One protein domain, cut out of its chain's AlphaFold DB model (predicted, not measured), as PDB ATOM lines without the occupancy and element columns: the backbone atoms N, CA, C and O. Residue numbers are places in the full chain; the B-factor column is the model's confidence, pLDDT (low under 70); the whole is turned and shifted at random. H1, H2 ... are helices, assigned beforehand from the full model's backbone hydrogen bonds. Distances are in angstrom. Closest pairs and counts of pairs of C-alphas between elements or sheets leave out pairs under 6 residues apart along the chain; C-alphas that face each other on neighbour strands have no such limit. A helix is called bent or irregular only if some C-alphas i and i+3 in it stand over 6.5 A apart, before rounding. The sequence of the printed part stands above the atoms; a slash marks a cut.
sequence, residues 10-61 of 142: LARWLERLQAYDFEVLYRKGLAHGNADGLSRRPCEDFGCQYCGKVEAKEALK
ATOM      1  N   LEU A  10     169.215 143.654 149.122       82.81
ATOM      2  CA  LEU A  10     169.936 144.120 147.934       82.81
ATOM      3  C   LEU A  10     170.983 145.189 148.270       82.81
ATOM      4  O   LEU A  10     172.094 145.117 147.753       82.81
ATOM      5  N   ALA A  11     170.679 146.116 149.187       84.69
ATOM      6  CA  ALA A  11     171.638 147.121 149.654       84.69
ATOM      7  C   ALA A  11     172.868 146.480 150.313       84.69
ATOM      8  O   ALA A  11     174.005 146.825 149.998       84.69
ATOM      9  N   ARG A  12     172.635 145.488 151.184       85.12
ATOM     10  CA  ARG A  12     173.701 144.766 151.897       85.12
ATOM     11  C   ARG A  12     174.608 143.982 150.952       85.12
ATOM     12  O   ARG A  12     175.813 143.904 151.175       85.12
ATOM     13  N   TRP A  13     174.035 143.375 149.915       88.56
ATOM     14  CA  TRP A  13     174.824 142.674 148.904       88.56
ATOM     15  C   TRP A  13     175.595 143.637 148.010       88.56
ATOM     16  O   TRP A  13     176.739 143.342 147.679       88.56
ATOM     17  N   LEU A  14     175.017 144.791 147.667       85.88
ATOM     18  CA  LEU A  14     175.690 145.791 146.846       85.88
ATOM     19  C   LEU A  14     176.949 146.335 147.531       85.88
ATOM     20  O   LEU A  14     177.999 146.349 146.901       85.88
ATOM     21  N   GLU A  15     176.873 146.690 148.818       87.25
ATOM     22  CA  GLU A  15     178.038 147.136 149.603       87.25
ATOM     23  C   GLU A  15     179.180 146.109 149.557       87.25
ATOM     24  O   GLU A  15     180.349 146.456 149.402       87.25
ATOM     25  N   ARG A  16     178.845 144.815 149.627       90.50
ATOM     26  CA  ARG A  16     179.836 143.735 149.583       90.50
ATOM     27  C   ARG A  16     180.391 143.485 148.182       90.50
ATOM     28  O   ARG A  16     181.571 143.180 148.048       90.50
ATOM     29  N   LEU A  17     179.548 143.562 147.157       90.44
ATOM     30  CA  LEU A  17     179.937 143.291 145.773       90.44
ATOM     31  C   LEU A  17     180.725 144.451 145.160       90.44
ATOM     32  O   LEU A  17     181.607 144.194 144.353       90.44
ATOM     33  N   GLN A  18     180.492 145.693 145.598       89.75
ATOM     34  CA  GLN A  18     181.258 146.876 145.172       89.75
ATOM     35  C   GLN A  18     182.762 146.788 145.477       89.75
ATOM     36  O   GLN A  18     183.545 147.523 144.885       89.75
ATOM     37  N   ALA A  19     183.182 145.888 146.373       94.19
ATOM     38  CA  ALA A  19     184.595 145.616 146.633       94.19
ATOM     39  C   ALA A  19     185.294 144.832 145.502       94.19
ATOM     40  O   ALA A  19     186.512 144.663 145.543       94.19
ATOM     41  N   TYR A  20     184.539 144.329 144.525       95.25
ATOM     42  CA  TYR A  20     185.035 143.516 143.423       95.25
ATOM     43  C   TYR A  20     184.768 144.206 142.088       95.25
ATOM     44  O   TYR A  20     183.755 144.881 141.915       95.25
ATOM     45  N   ASP A  21     185.656 143.974 141.126       94.31
ATOM     46  CA  ASP A  21     185.405 144.291 139.724       94.31
ATOM     47  C   ASP A  21     184.726 143.087 139.061       94.31
ATOM     48  O   ASP A  21     185.264 141.974 139.075       94.31
ATOM     49  N   PHE A  22     183.504 143.273 138.562       89.81
ATOM     50  CA  PHE A  22     182.718 142.201 137.959       89.81
ATOM     51  C   PHE A  22     181.747 142.722 136.901       89.81
ATOM     52  O   PHE A  22     181.252 143.845 136.963       89.81
ATOM     53  N   GLU A  23     181.403 141.840 135.966       93.69
ATOM     54  CA  GLU A  23     180.380 142.073 134.953       93.69
ATOM     55  C   GLU A  23     179.187 141.137 135.191       93.69
ATOM     56  O   GLU A  23     179.347 139.940 135.450       93.69
ATOM     57  N   VAL A  24     177.967 141.674 135.105       87.38
ATOM     58  CA  VAL A  24     176.741 140.882 135.259       87.38
ATOM     59  C   VAL A  24     176.359 140.269 133.917       87.38
ATOM     60  O   VAL A  24     175.835 140.946 133.036       87.38
ATOM     61  N   LEU A  25     176.568 138.959 133.782       89.56
ATOM     62  CA  LEU A  25     176.220 138.207 132.578       89.56
ATOM     63  C   LEU A  25     174.972 137.351 132.800       89.56
ATOM     64  O   LEU A  25     174.939 136.487 133.680       89.56
ATOM     65  N   TYR A  26     173.956 137.535 131.954       86.00
ATOM     66  CA  TYR A  26     172.815 136.622 131.909       86.00
ATOM     67  C   TYR A  26     173.205 135.301 131.243       86.00
ATOM     68  O   TYR A  26     173.854 135.263 130.198       86.00
ATOM     69  N   ARG A  27     172.740 134.196 131.816       82.31
ATOM     70  CA  ARG A  27     172.957 132.843 131.303       82.31
ATOM     71  C   ARG A  27     171.655 132.050 131.449       82.31
ATOM     72  O   ARG A  27     170.980 132.111 132.476       82.31
ATOM     73  N   LYS A  28     171.277 131.315 130.402       84.75
ATOM     74  CA  LYS A  28     170.053 130.493 130.394       84.75
ATOM     75  C   LYS A  28     170.190 129.328 131.383       84.75
ATOM     76  O   LYS A  28     171.280 128.790 131.537       84.75
ATOM     77  N   GLY A  29     169.086 128.893 131.997       77.25
ATOM     78  CA  GLY A  29     169.083 127.858 133.048       77.25
ATOM     79  C   GLY A  29     169.812 126.556 132.683       77.25
ATOM     80  O   GLY A  29     170.550 126.022 133.503       77.25
ATOM     81  N   LEU A  30     169.710 126.103 131.427       75.12
ATOM     82  CA  LEU A  30     170.418 124.913 130.927       75.12
ATOM     83  C   LEU A  30     171.951 125.034 131.010       75.12
ATOM     84  O   LEU A  30     172.635 124.038 131.214       75.12
ATOM     85  N   ALA A  31     172.499 126.247 130.896       76.69
ATOM     86  CA  ALA A  31     173.938 126.506 130.976       76.69
ATOM     87  C   ALA A  31     174.461 126.615 132.423       76.69
ATOM     88  O   ALA A  31     175.654 126.826 132.634       76.69
ATOM     89  N   HIS A  32     173.583 126.482 133.423       78.50
ATOM     90  CA  HIS A  32     173.916 126.597 134.843       78.50
ATOM     91  C   HIS A  32     173.873 125.276 135.607       78.50
ATOM     92  O   HIS A  32     174.014 125.304 136.825       78.50
ATOM     93  N   GLY A  33     173.736 124.133 134.927       79.12
ATOM     94  CA  GLY A  33     173.596 122.825 135.582       79.12
ATOM     95  C   GLY A  33     174.679 122.530 136.627       79.12
ATOM     96  O   GLY A  33     174.365 122.042 137.706       79.12
ATOM     97  N   ASN A  34     175.933 122.916 136.368       80.44
ATOM     98  CA  ASN A  34     177.028 122.732 137.327       80.44
ATOM     99  C   ASN A  34     176.868 123.610 138.576       80.44
ATOM    100  O   ASN A  34     177.072 123.139 139.690       80.44
ATOM    101  N   ALA A  35     176.512 124.887 138.400       83.50
ATOM    102  CA  ALA A  35     176.303 125.805 139.518       83.50
ATOM    103  C   ALA A  35     175.058 125.415 140.330       83.50
ATOM    104  O   ALA A  35     175.110 125.425 141.555       83.50
ATOM    105  N   ASP A  36     173.982 125.006 139.649       81.25
ATOM    106  CA  ASP A  36     172.766 124.467 140.260       81.25
ATOM    107  C   ASP A  36     173.098 123.218 141.089       81.25
ATOM    108  O   ASP A  36     172.861 123.211 142.294       81.25
ATOM    109  N   GLY A  37     173.777 122.231 140.496       77.75
ATOM    110  CA  GLY A  37     174.197 121.004 141.176       77.75
ATOM    111  C   GLY A  37     175.123 121.243 142.372       77.75
ATOM    112  O   GLY A  37     174.932 120.630 143.415       77.75
ATOM    113  N   LEU A  38     176.083 122.170 142.275       78.88
ATOM    114  CA  LEU A  38     176.961 122.523 143.401       78.88
ATOM    115  C   LEU A  38     176.238 123.318 144.499       78.88
ATOM    116  O   LEU A  38     176.608 123.228 145.670       78.88
ATOM    117  N   SER A  39     175.218 124.105 144.141       76.94
ATOM    118  CA  SER A  39     174.389 124.839 145.106       76.94
ATOM    119  C   SER A  39     173.407 123.928 145.851       76.94
ATOM    120  O   SER A  39     173.078 124.198 147.010       76.94
ATOM    121  N   ARG A  40     173.007 122.809 145.228       70.69
ATOM    122  CA  ARG A  40     172.265 121.705 145.848       70.69
ATOM    123  C   ARG A  40     173.190 120.912 146.782       70.69
ATOM    124  O   ARG A  40     173.610 119.796 146.498       70.69
ATOM    125  N   ARG A  41     173.534 121.495 147.933       66.06
ATOM    126  CA  ARG A  41     174.044 120.719 149.080       66.06
ATOM    127  C   ARG A  41     172.957 119.713 149.504       66.06
ATOM    128  O   ARG A  41     171.788 120.066 149.335       66.06
ATOM    129  N   PRO A  42     173.288 118.537 150.082       66.38
ATOM    130  CA  PRO A  42     172.300 117.609 150.638       66.38
ATOM    131  C   PRO A  42     171.583 118.298 151.798       66.38
ATOM    132  O   PRO A  42     172.016 118.323 152.943       66.38
ATOM    133  N   CYS A  43     170.530 119.013 151.443       67.88
ATOM    134  CA  CYS A  43     169.790 119.919 152.297       67.88
ATOM    135  C   CYS A  43     168.943 119.148 153.323       67.88
ATOM    136  O   CYS A  43     168.602 119.693 154.375       67.88
ATOM    137  N   GLU A  44     168.647 117.886 153.003       62.47
ATOM    138  CA  GLU A  44     167.969 116.893 153.823       62.47
ATOM    139  C   GLU A  44     168.746 116.626 155.116       62.47
ATOM    140  O   GLU A  44     168.164 116.726 156.196       62.47
ATOM    141  N   ASP A  45     170.071 116.464 155.023       69.12
ATOM    142  CA  ASP A  45     170.963 116.274 156.179       69.12
ATOM    143  C   ASP A  45     170.913 117.455 157.168       69.12
ATOM    144  O   ASP A  45     171.252 117.318 158.343       69.12
ATOM    145  N   PHE A  46     170.468 118.628 156.703       73.88
ATOM    146  CA  PHE A  46     170.347 119.856 157.492       73.88
ATOM    147  C   PHE A  46     168.891 120.253 157.784       73.88
ATOM    148  O   PHE A  46     168.644 121.351 158.289       73.88
ATOM    149  N   GLY A  47     167.913 119.396 157.471       76.12
ATOM    150  CA  GLY A  47     166.500 119.634 157.777       76.12
ATOM    151  C   GLY A  47     165.860 120.785 156.989       76.12
ATOM    152  O   GLY A  47     164.895 121.399 157.456       76.12
ATOM    153  N   CYS A  48     166.374 121.115 155.800       81.06
ATOM    154  CA  CYS A  48     165.813 122.176 154.966       81.06
ATOM    155  C   CYS A  48     164.433 121.783 154.410       81.06
ATOM    156  O   CYS A  48     164.315 121.063 153.417       81.06
ATOM    157  N   GLN A  49     163.367 122.326 155.001       79.06
ATOM    158  CA  GLN A  49     161.991 122.018 154.594       79.06
ATOM    159  C   GLN A  49     161.656 122.426 153.151       79.06
ATOM    160  O   GLN A  49     160.784 121.817 152.533       79.06
ATOM    161  N   TYR A  50     162.282 123.482 152.621       79.19
ATOM    162  CA  TYR A  50     161.997 123.960 151.265       79.19
ATOM    163  C   TYR A  50     162.545 122.995 150.215       79.19
ATOM    164  O   TYR A  50     161.792 122.509 149.373       79.19
ATOM    165  N   CYS A  51     163.837 122.685 150.295       76.25
ATOM    166  CA  CYS A  51     164.487 121.832 149.315       76.25
ATOM    167  C   CYS A  51     163.956 120.391 149.381       76.25
ATOM    168  O   CYS A  51     163.624 119.847 148.335       76.25
ATOM    169  N   GLY A  52     163.689 119.844 150.577       76.88
ATOM    170  CA  GLY A  52     163.056 118.525 150.701       76.88
ATOM    171  C   GLY A  52     161.670 118.444 150.040       76.88
ATOM    172  O   GLY A  52     161.329 117.442 149.420       76.88
ATOM    173  N   LYS A  53     160.869 119.522 150.080       78.12
ATOM    174  CA  LYS A  53     159.586 119.581 149.349       78.12
ATOM    175  C   LYS A  53     159.772 119.621 147.831       78.12
ATOM    176  O   LYS A  53     158.964 119.041 147.109       78.12
ATOM    177  N   VAL A  54     160.785 120.341 147.345       76.06
ATOM    178  CA  VAL A  54     161.088 120.444 145.909       76.06
ATOM    179  C   VAL A  54     161.588 119.102 145.383       76.06
ATOM    180  O   VAL A  54     161.059 118.612 144.391       76.06
ATOM    181  N   GLU A  55     162.529 118.476 146.084       75.81
ATOM    182  CA  GLU A  55     163.111 117.182 145.725       75.81
ATOM    183  C   GLU A  55     162.069 116.061 145.774       75.81
ATOM    184  O   GLU A  55     161.954 115.302 144.817       75.81
ATOM    185  N   ALA A  56     161.215 116.010 146.804       75.88
ATOM    186  CA  ALA A  56     160.104 115.057 146.854       75.88
ATOM    187  C   ALA A  56     159.145 115.228 145.664       75.88
ATOM    188  O   ALA A  56     158.664 114.249 145.098       75.88
ATOM    189  N   LYS A  57     158.882 116.471 145.241       75.00
ATOM    190  CA  LYS A  57     158.050 116.758 144.066       75.00
ATOM    191  C   LYS A  57     158.731 116.354 142.754       75.00
ATOM    192  O   LYS A  57     158.039 115.946 141.823       75.00
ATOM    193  N   GLU A  58     160.052 116.479 142.663       69.00
ATOM    194  CA  GLU A  58     160.831 116.018 141.509       69.00
ATOM    195  C   GLU A  58     160.906 114.488 141.456       69.00
ATOM    196  O   GLU A  58     160.688 113.927 140.390       69.00
ATOM    197  N   ALA A  59     161.106 113.809 142.588       67.56
ATOM    198  CA  ALA A  59     161.097 112.348 142.681       67.56
ATOM    199  C   ALA A  59     159.710 111.739 142.399       67.56
ATOM    200  O   ALA A  59     159.607 110.635 141.871       67.56
ATOM    201  N   LEU A  60     158.634 112.470 142.711       65.44
ATOM    202  CA  LEU A  60     157.253 112.097 142.387       65.44
ATOM    203  C   LEU A  60     156.855 112.386 140.932       65.44
ATOM    204  O   LEU A  60     155.747 112.016 140.536       65.44
ATOM    205  N   LYS A  61     157.708 113.025 140.116       60.09
ATOM    206  CA  LYS A  61     157.500 112.980 138.665       60.09
ATOM    207  C   LYS A  61     157.731 111.536 138.240       60.09
ATOM    208  O   LYS A  61     158.871 111.125 138.055       60.09
TER     209      LYS A  61
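AT A GLANCE: This is residues 10 to 61 of the 142 residues of an uncharacterized protein of Trachymyrmex cornetzi (UniProt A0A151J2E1). Three short helices are strung out along an open, winding chain, with no helix touching another and no shared core. H1 is at one end, a long bare link, residues 18 to 28, sweeps across to H2, and the chain then folds back into H3, so that H2 and H3 make the two arms of an open V with residues 40 to 48 at its tip. The printed part has 52 residues, with three named helices in the order H1, H2, H3 and no named strand; the class is all helix. The whole is extended, with a radius of gyration of the C-alphas of 15.5 A, and elongated, spanning 42 by 25 by 16 A.

HOW THE PARTS SIT: H1, residues 10 to 17, touches no helix. It is apart from H2, residues 29 to 39, and from H3, residues 49 to 59. H2 and H3 are apart too, with no C-alpha of the one within 8 A of the other. Residues 10 to 39, 45 to 50 and 56 to 61 stand free. In H3 each O i to N i+4 pair is within hydrogen-bond range; in H1 this holds for 3 of 4 pairs and in H2 for 4 of 7.

IN THESE COORDINATES: H1 begins at C-alpha 10, (169.936, 144.120, 147.934), and is 10.3 A long from first to last C-alpha. H2 begins at C-alpha 29, (169.083, 127.858, 133.048), and measures 13.5 A; it is irregular, with C-alphas 31 and 34 8.0 A apart. H3 measures 15.4 A and ends at C-alpha 59, (161.097, 112.348, 142.681).

THE WHOLE: The two C-alphas farthest apart, those of Ala 19 and Leu 60, are 43.5 A from each other. The printed part has no cut. The link from H1 to H2 is long, with 11 residues, and that from H2 to H3 is short, with 9. The mean pLDDT of the printed part is 79.5; residues 41 to 45 and 58 to 61 are under 70.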